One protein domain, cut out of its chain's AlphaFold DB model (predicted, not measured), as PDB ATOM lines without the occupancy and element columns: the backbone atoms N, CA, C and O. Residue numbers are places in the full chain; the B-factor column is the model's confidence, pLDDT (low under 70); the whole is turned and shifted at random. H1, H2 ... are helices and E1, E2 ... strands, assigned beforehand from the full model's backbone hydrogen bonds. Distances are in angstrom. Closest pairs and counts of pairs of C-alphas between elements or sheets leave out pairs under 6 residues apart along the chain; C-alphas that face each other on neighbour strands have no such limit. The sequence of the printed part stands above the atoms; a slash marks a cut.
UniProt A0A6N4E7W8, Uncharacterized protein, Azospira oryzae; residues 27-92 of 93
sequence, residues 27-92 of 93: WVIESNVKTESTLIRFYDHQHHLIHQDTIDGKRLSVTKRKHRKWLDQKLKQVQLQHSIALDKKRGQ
ATOM      1  N   TRP A  27     -85.943  -4.781-123.899       96.25
ATOM      2  CA  TRP A  27     -87.300  -5.277-124.072       96.25
ATOM      3  C   TRP A  27     -87.309  -6.806-124.073       96.25
ATOM      4  O   TRP A  27     -86.340  -7.450-124.476       96.25
ATOM      5  N   VAL A  28     -88.415  -7.390-123.622       95.00
ATOM      6  CA  VAL A  28     -88.675  -8.834-123.614       95.00
ATOM      7  C   VAL A  28     -89.998  -9.088-124.322       95.00
ATOM      8  O   VAL A  28     -90.947  -8.322-124.153       95.00
ATOM      9  N   ILE A  29     -90.056 -10.161-125.111       94.12
ATOM     10  CA  ILE A  29     -91.280 -10.609-125.777       94.12
ATOM     11  C   ILE A  29     -91.671 -11.980-125.244       94.12
ATOM     12  O   ILE A  29     -90.871 -12.913-125.281       94.12
ATOM     13  N   GLU A  30     -92.928 -12.108-124.845       91.50
ATOM     14  CA  GLU A  30     -93.566 -13.370-124.497       91.50
ATOM     15  C   GLU A  30     -94.731 -13.619-125.450       91.50
ATOM     16  O   GLU A  30     -95.738 -12.915-125.436       91.50
ATOM     17  N   SER A  31     -94.589 -14.631-126.303       86.69
ATOM     18  CA  SER A  31     -95.634 -15.022-127.250       86.69
ATOM     19  C   SER A  31     -96.410 -16.211-126.696       86.69
ATOM     20  O   SER A  31     -95.832 -17.272-126.459       86.69
ATOM     21  N   ASN A  32     -97.726 -16.071-126.544       82.94
ATOM     22  CA  ASN A  32     -98.587 -17.183-126.171       82.94
ATOM     23  C   ASN A  32     -99.064 -17.915-127.432       82.94
ATOM     24  O   ASN A  32     -99.729 -17.353-128.307       82.94
ATOM     25  N   VAL A  33     -98.714 -19.199-127.541       77.44
ATOM     26  CA  VAL A  33     -99.061 -20.006-128.715       77.44
ATOM     27  C   VAL A  33    -100.564 -20.282-128.787       77.44
ATOM     28  O   VAL A  33    -101.103 -20.328-129.888       77.44
ATOM     29  N   LYS A  34    -101.238 -20.415-127.636       82.56
ATOM     30  CA  LYS A  34    -102.658 -20.782-127.541       82.56
ATOM     31  C   LYS A  34    -103.600 -19.628-127.882       82.56
ATOM     32  O   LYS A  34    -104.634 -19.860-128.488       82.56
ATOM     33  N   THR A  35    -103.258 -18.409-127.470       81.00
ATOM     34  CA  THR A  35    -104.119 -17.220-127.621       81.00
ATOM     35  C   THR A  35    -103.702 -16.311-128.775       81.00
ATOM     36  O   THR A  35    -104.344 -15.296-129.006       81.00
ATOM     37  N   GLU A  36    -102.603 -16.634-129.465       84.25
ATOM     38  CA  GLU A  36    -101.987 -15.792-130.505       84.25
ATOM     39  C   GLU A  36    -101.708 -14.342-130.072       84.25
ATOM     40  O   GLU A  36    -101.556 -13.445-130.905       84.25
ATOM     41  N   SER A  37    -101.592 -14.121-128.763       88.88
ATOM     42  CA  SER A  37    -101.249 -12.832-128.182       88.88
ATOM     43  C   SER A  37     -99.753 -12.749-127.905       88.88
ATOM     44  O   SER A  37     -99.087 -13.736-127.569       88.88
ATOM     45  N   THR A  38     -99.216 -11.548-128.072       92.12
ATOM     46  CA  THR A  38     -97.819 -11.235-127.793       92.12
ATOM     47  C   THR A  38     -97.751 -10.158-126.724       92.12
ATOM     48  O   THR A  38     -98.261  -9.059-126.923       92.12
ATOM     49  N   LEU A  39     -97.083 -10.460-125.619       93.81
ATOM     50  CA  LEU A  39     -96.801  -9.520-124.548       93.81
ATOM     51  C   LEU A  39     -95.389  -8.963-124.705       93.81
ATOM     52  O   LEU A  39     -94.435  -9.708-124.926       93.81
ATOM     53  N   ILE A  40     -95.253  -7.650-124.583       95.81
ATOM     54  CA  ILE A  40     -93.988  -6.934-124.701       95.81
ATOM     55  C   ILE A  40     -93.769  -6.178-123.399       95.81
ATOM     56  O   ILE A  40     -94.606  -5.369-123.002       95.81
ATOM     57  N   ARG A  41     -92.635  -6.423-122.747       97.56
ATOM     58  CA  ARG A  41     -92.229  -5.715-121.528       97.56
ATOM     59  C   ARG A  41     -90.970  -4.913-121.790       97.56
ATOM     60  O   ARG A  41     -90.024  -5.442-122.370       97.56
ATOM     61  N   PHE A  42     -90.962  -3.659-121.362       97.44
ATOM     62  CA  PHE A  42     -89.818  -2.760-121.463       97.44
ATOM     63  C   PHE A  42     -89.264  -2.503-120.068       97.44
ATOM     64  O   PHE A  42     -90.018  -2.157-119.157       97.44
ATOM     65  N   TYR A  43     -87.954  -2.651-119.929       96.94
ATOM     66  CA  TYR A  43     -87.234  -2.493-118.677       96.94
ATOM     67  C   TYR A  43     -86.197  -1.384-118.796       96.94
ATOM     68  O   TYR A  43     -85.587  -1.199-119.856       96.94
ATOM     69  N   ASP A  44     -85.991  -0.656-117.706       94.75
ATOM     70  CA  ASP A  44     -84.868   0.265-117.585       94.75
ATOM     71  C   ASP A  44     -83.548  -0.474-117.282       94.75
ATOM     72  O   ASP A  44     -83.474  -1.702-117.189       94.75
ATOM     73  N   HIS A  45     -82.481   0.307-117.124       92.12
ATOM     74  CA  HIS A  45     -81.150  -0.166-116.748       92.12
ATOM     75  C   HIS A  45     -81.059  -0.746-115.325       92.12
ATOM     76  O   HIS A  45     -80.050  -1.353-114.980       92.12
ATOM     77  N   GLN A  46     -82.084  -0.550-114.497       92.38
ATOM     78  CA  GLN A  46     -82.187  -1.071-113.133       92.38
ATOM     79  C   GLN A  46     -83.108  -2.300-113.061       92.38
ATOM     80  O   GLN A  46     -83.412  -2.772-111.970       92.38
ATOM     81  N   HIS A  47     -83.526  -2.846-114.210       93.44
ATOM     82  CA  HIS A  47     -84.473  -3.958-114.333       93.44
ATOM     83  C   HIS A  47     -85.899  -3.646-113.851       93.44
ATOM     84  O   HIS A  47     -86.706  -4.562-113.676       93.44
ATOM     85  N   HIS A  48     -86.260  -2.373-113.687       95.00
ATOM     86  CA  HIS A  48     -87.633  -1.987-113.386       95.00
ATOM     87  C   HIS A  48     -88.484  -2.001-114.652       95.00
ATOM     88  O   HIS A  48     -88.072  -1.522-115.709       95.00
ATOM     89  N   LEU A  49     -89.700  -2.538-114.540       96.25
ATOM     90  CA  LEU A  49     -90.685  -2.488-115.614       96.25
ATOM     91  C   LEU A  49     -91.154  -1.040-115.801       96.25
ATOM     92  O   LEU A  49     -91.795  -0.477-114.917       96.25
ATOM     93  N   ILE A  50     -90.867  -0.459-116.964       96.62
ATOM     94  CA  ILE A  50     -91.239   0.928-117.286       96.62
ATOM     95  C   ILE A  50     -92.442   1.019-118.224       96.62
ATOM     96  O   ILE A  50     -93.124   2.041-118.232       96.62
ATOM     97  N   HIS A  51     -92.716  -0.031-119.007       97.12
ATOM     98  CA  HIS A  51     -93.887  -0.099-119.886       97.12
ATOM     99  C   HIS A  51     -94.230  -1.536-120.275       97.12
ATOM    100  O   HIS A  51     -93.352  -2.401-120.346       97.12
ATOM    101  N   GLN A  52     -95.500  -1.774-120.591       96.50
ATOM    102  CA  GLN A  52     -95.993  -3.058-121.074       96.50
ATOM    103  C   GLN A  52     -97.037  -2.846-122.173       96.50
ATOM    104  O   GLN A  52     -97.970  -2.071-121.988       96.50
ATOM    105  N   ASP A  53     -96.897  -3.575-123.281       94.38
ATOM    106  CA  ASP A  53     -97.858  -3.600-124.389       94.38
ATOM    107  C   ASP A  53     -98.294  -5.042-124.683       94.38
ATOM    108  O   ASP A  53     -97.467  -5.955-124.707       94.38
ATOM    109  N   THR A  54     -99.581  -5.235-124.981       93.00
ATOM    110  CA  THR A  54    -100.125  -6.504-125.489       93.00
ATOM    111  C   THR A  54    -100.595  -6.308-126.925       93.00
ATOM    112  O   THR A  54    -101.263  -5.324-127.238       93.00
ATOM    113  N   ILE A  55    -100.241  -7.241-127.808       91.00
ATOM    114  CA  ILE A  55    -100.710  -7.279-129.192       91.00
ATOM    115  C   ILE A  55    -101.491  -8.569-129.408       91.00
ATOM    116  O   ILE A  55    -100.921  -9.659-129.339       91.00
ATOM    117  N   ASP A  56    -102.769  -8.427-129.738       90.25
ATOM    118  CA  ASP A  56    -103.659  -9.549-130.022       90.25
ATOM    119  C   ASP A  56    -103.728  -9.857-131.523       90.25
ATOM    120  O   ASP A  56    -103.601  -8.972-132.376       90.25
ATOM    121  N   GLY A  57    -103.900 -11.140-131.855       85.00
ATOM    122  CA  GLY A  57    -104.078 -11.621-133.231       85.00
ATOM    123  C   GLY A  57    -102.857 -11.444-134.142       85.00
ATOM    124  O   GLY A  57    -102.960 -11.603-135.360       85.00
ATOM    125  N   LYS A  58    -101.693 -11.078-133.590       81.81
ATOM    126  CA  LYS A  58    -100.437 -10.920-134.336       81.81
ATOM    127  C   LYS A  58     -99.251 -11.395-133.509       81.81
ATOM    128  O   LYS A  58     -99.069 -11.008-132.358       81.81
ATOM    129  N   ARG A  59     -98.365 -12.151-134.162       82.19
ATOM    130  CA  ARG A  59     -97.072 -12.561-133.600       82.19
ATOM    131  C   ARG A  59     -95.961 -11.598-133.998       82.19
ATOM    132  O   ARG A  59     -95.630 -11.474-135.183       82.19
ATOM    133  N   LEU A  60     -95.320 -10.982-133.005       87.25
ATOM    134  CA  LEU A  60     -93.988 -10.421-133.215       87.25
ATOM    135  C   LEU A  60     -92.960 -11.548-133.236       87.25
ATOM    136  O   LEU A  60     -93.080 -12.572-132.574       87.25
ATOM    137  N   SER A  61     -91.925 -11.333-134.031       84.94
ATOM    138  CA  SER A  61     -90.803 -12.255-134.145       84.94
ATOM    139  C   SER A  61     -89.518 -11.453-134.147       84.94
ATOM    140  O   SER A  61     -89.332 -10.599-135.017       84.94
ATOM    141  N   VAL A  62     -88.648 -11.747-133.184       87.12
ATOM    142  CA  VAL A  62     -87.350 -11.085-132.989       87.12
ATOM    143  C   VAL A  62     -86.358 -11.378-134.115       87.12
ATOM    144  O   VAL A  62     -85.443 -10.591-134.353       87.12
ATOM    145  N   THR A  63     -86.570 -12.468-134.865       90.62
ATOM    146  CA  THR A  63     -85.734 -12.817-136.023       90.62
ATOM    147  C   THR A  63     -85.974 -11.866-137.197       90.62
ATOM    148  O   THR A  63     -85.080 -11.629-138.010       90.62
ATOM    149  N   LYS A  64     -87.158 -11.241-137.273       93.19
ATOM    150  CA  LYS A  64     -87.480 -10.260-138.312       93.19
ATOM    151  C   LYS A  64     -86.870  -8.903-137.957       93.19
ATOM    152  O   LYS A  64     -87.341  -8.212-137.054       93.19
ATOM    153  N   ARG A  65     -85.891  -8.448-138.753       95.50
ATOM    154  CA  ARG A  65     -85.216  -7.138-138.587       95.50
ATOM    155  C   ARG A  65     -86.192  -5.966-138.424       95.50
ATOM    156  O   ARG A  65     -85.931  -5.071-137.625       95.50
ATOM    157  N   LYS A  66     -87.315  -5.969-139.157       95.12
ATOM    158  CA  LYS A  66     -88.358  -4.930-139.061       95.12
ATOM    159  C   LYS A  66     -88.964  -4.851-137.656       95.12
ATOM    160  O   LYS A  66     -89.125  -3.755-137.136       95.12
ATOM    161  N   HIS A  67     -89.273  -5.997-137.052       94.06
ATOM    162  CA  HIS A  67     -89.850  -6.057-135.710       94.06
ATOM    163  C   HIS A  67     -88.843  -5.616-134.656       94.06
ATOM    164  O   HIS A  67     -89.183  -4.794-133.815       94.06
ATOM    165  N   ARG A  68     -87.588  -6.076-134.761       95.19
ATOM    166  CA  ARG A  68     -86.511  -5.630-133.869       95.19
ATOM    167  C   ARG A  68     -86.346  -4.111-133.902       95.19
ATOM    168  O   ARG A  68     -86.416  -3.467-132.870       95.19
ATOM    169  N   LYS A  69     -86.242  -3.527-135.103       95.81
ATOM    170  CA  LYS A  69     -86.117  -2.071-135.263       95.81
ATOM    171  C   LYS A  69     -87.307  -1.320-134.656       95.81
ATOM    172  O   LYS A  69     -87.108  -0.275-134.049       95.81
ATOM    173  N   TRP A  70     -88.522  -1.835-134.833       95.00
ATOM    174  CA  TRP A  70     -89.720  -1.240-134.242       95.00
ATOM    175  C   TRP A  70     -89.682  -1.288-132.706       95.00
ATOM    176  O   TRP A  70     -89.950  -0.272-132.070       95.00
ATOM    177  N   LEU A  71     -89.267  -2.413-132.112       95.44
ATOM    178  CA  LEU A  71     -89.093  -2.548-130.660       95.44
ATOM    179  C   LEU A  71     -88.010  -1.608-130.125       95.44
ATOM    180  O   LEU A  71     -88.236  -0.935-129.127       95.44
ATOM    181  N   ASP A  72     -86.876  -1.493-130.819       95.88
ATOM    182  CA  ASP A  72     -85.787  -0.589-130.433       95.88
ATOM    183  C   ASP A  72     -86.235   0.881-130.476       95.88
ATOM    184  O   ASP A  72     -85.883   1.683-129.611       95.88
ATOM    185  N   GLN A  73     -87.037   1.254-131.478       96.38
ATOM    186  CA  GLN A  73     -87.638   2.587-131.561       96.38
ATOM    187  C   GLN A  73     -88.641   2.823-130.429       96.38
ATOM    188  O   GLN A  73     -88.616   3.883-129.802       96.38
ATOM    189  N   LYS A  74     -89.492   1.832-130.143       95.75
ATOM    190  CA  LYS A  74     -90.479   1.903-129.064       95.75
ATOM    191  C   LYS A  74     -89.804   2.019-127.696       95.75
ATOM    192  O   LYS A  74     -90.211   2.863-126.906       95.75
ATOM    193  N   LEU A  75     -88.728   1.268-127.454       96.25
ATOM    194  CA  LEU A  75     -87.930   1.340-126.228       96.25
ATOM    195  C   LEU A  75     -87.373   2.751-126.002       96.25
ATOM    196  O   LEU A  75     -87.505   3.287-124.907       96.25
ATOM    197  N   LYS A  76     -86.816   3.392-127.041       95.31
ATOM    198  CA  LYS A  76     -86.322   4.779-126.945       95.31
ATOM    199  C   LYS A  76     -87.428   5.766-126.577       95.31
ATOM    200  O   LYS A  76     -87.206   6.651-125.756       95.31
ATOM    201  N   GLN A  77     -88.609   5.614-127.176       95.81
ATOM    202  CA  GLN A  77     -89.764   6.456-126.868       95.81
ATOM    203  C   GLN A  77     -90.201   6.282-125.409       95.81
ATOM    204  O   GLN A  77     -90.362   7.270-124.698       95.81
ATOM    205  N   VAL A  78     -90.358   5.033-124.970       95.81
ATOM    206  CA  VAL A  78     -90.760   4.695-123.600       95.81
ATOM    207  C   VAL A  78     -89.739   5.218-122.588       95.81
ATOM    208  O   VAL A  78     -90.120   5.805-121.580       95.81
ATOM    209  N   GLN A  79     -88.444   5.069-122.868       94.50
ATOM    210  CA  GLN A  79     -87.378   5.555-121.993       94.50
ATOM    211  C   GLN A  79     -87.420   7.078-121.829       94.50
ATOM    212  O   GLN A  79     -87.302   7.568-120.709       94.50
ATOM    213  N   LEU A  80     -87.632   7.821-122.921       93.94
ATOM    214  CA  LEU A  80     -87.781   9.278-122.871       93.94
ATOM    215  C   LEU A  80     -89.011   9.694-122.051       93.94
ATOM    216  O   LEU A  80     -88.948  10.620-121.247       93.94
ATOM    217  N   GLN A  81     -90.139   9.004-122.230       94.56
ATOM    218  CA  GLN A  81     -91.350   9.274-121.453       94.56
ATOM    219  C   GLN A  81     -91.134   8.996-119.960       94.56
ATOM    220  O   GLN A  81     -91.566   9.783-119.118       94.56
ATOM    221  N   HIS A  82     -90.433   7.910-119.638       93.62
ATOM    222  CA  HIS A  82     -90.115   7.544-118.267       93.62
ATOM    223  C   HIS A  82     -89.186   8.568-117.598       93.62
ATOM    224  O   HIS A  82     -89.474   8.992-116.481       93.62
ATOM    225  N   SER A  83     -88.132   9.038-118.279       90.88
ATOM    226  CA  SER A  83     -87.231  10.058-117.718       90.88
ATOM    227  C   SER A  83     -87.957  11.374-117.431       90.88
ATOM    228  O   SER A  83     -87.830  11.915-116.338       90.88
ATOM    229  N   ILE A  84     -88.809  11.833-118.358       94.00
ATOM    230  CA  ILE A  84     -89.630  13.040-118.165       94.00
ATOM    231  C   ILE A  84     -90.562  12.884-116.952       94.00
ATOM    232  O   ILE A  84     -90.736  13.816-116.167       94.00
ATOM    233  N   ALA A  85     -91.165  11.705-116.782       91.94
ATOM    234  CA  ALA A  85     -92.046  11.434-115.650       91.94
ATOM    235  C   ALA A  85     -91.297  11.442-114.305       91.94
ATOM    236  O   ALA A  85     -91.849  11.918-113.311       91.94
ATOM    237  N   LEU A  86     -90.057  10.944-114.267       90.50
ATOM    238  CA  LEU A  86     -89.209  10.990-113.073       90.50
ATOM    239  C   LEU A  86     -88.807  12.425-112.714       90.50
ATOM    240  O   LEU A  86     -88.892  12.802-111.546       90.50
ATOM    241  N   ASP A  87     -88.432  13.234-113.703       92.50
ATOM    242  CA  ASP A  87     -88.032  14.626-113.476       92.50
ATOM    243  C   ASP A  87     -89.196  15.472-112.946       92.50
ATOM    244  O   ASP A  87     -89.018  16.269-112.026       92.50
ATOM    245  N   LYS A  88     -90.418  15.235-113.444       91.44
ATOM    246  CA  LYS A  88     -91.622  15.899-112.926       91.44
ATOM    247  C   LYS A  88     -91.876  15.584-111.450       91.44
ATOM    248  O   LYS A  88     -92.297  16.476-110.724       91.44
ATOM    249  N   LYS A  89     -91.634  14.344-111.010       87.19
ATOM    250  CA  LYS A  89     -91.822  13.952-109.602       87.19
ATOM    251  C   LYS A  89     -90.824  14.654-108.680       87.19
ATOM    252  O   LYS A  89     -91.223  15.140-107.637       87.19
ATOM    253  N   ARG A  90     -89.564  14.780-109.106       81.75
ATOM    254  CA  ARG A  90     -88.499  15.429-108.317       81.75
ATOM    255  C   ARG A  90     -88.697  16.929-108.103       81.75
ATOM    256  O   ARG A  90     -88.147  17.467-107.160       81.75
ATOM    257  N   GLY A  91     -89.420  17.607-108.995       74.88
ATOM    258  CA  GLY A  91     -89.718  19.037-108.869       74.88
ATOM    259  C   GLY A  91     -90.974  19.360-108.052       74.88
ATOM    260  O   GLY A  91     -91.358  20.524-107.996       74.88
ATOM    261  N   GLN A  92     -91.655  18.349-107.500       64.56
ATOM    262  CA  GLN A  92     -92.836  18.513-106.644       64.56
ATOM    263  C   GLN A  92     -92.550  18.251-105.155       64.56
ATOM    264  O   GLN A  92     -93.456  18.456-104.347       64.56
TER     265      GLN A  92
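What this domain is: This is residues 27 to 92 of the 93 residues of an uncharacterized protein of Azospira oryzae (UniProt A0A6N4E7W8). One long helix, H1, lies slantwise over one face of a three-stranded antiparallel sheet, a meander in which each strand neighbours the one before; residues 84 to 92 stick out past it. The printed part has 66 residues, with E1, E2, E3 and H1 in that order, mixed in class, in two layers. It is loose, with a radius of gyration of the C-alphas of 13.9 A, and spans 45 by 23 by 19 A.

How they stand to each other: E1, residues 27 to 31, and E2, residues 38 to 43, form a hairpin; N 28 and O 41 are 2.8 A apart. E2 and E3, residues 49 to 55, form another; N 40 and O 53 are 2.8 A apart. H1, residues 65 to 90, is on the sheet, its height 7.9 A, at 44 degrees to E1 on the local plane. The closest C-alphas of E2 and H1, Phe 42 and Leu 75, are 6.6 A apart. In H1 every O i to N i+4 pair is within hydrogen-bond range.

Where its parts are: E1 begins at C-alpha 27 (-87.300, -5.277, -124.072). E3 is 17.5 A long; H1, 37.9 A, ends at C-alpha 90 (-88.499, 15.429, -108.317).

The domain as a whole: The printed part has no cut and no long link. Residue 92 is under pLDDT 70.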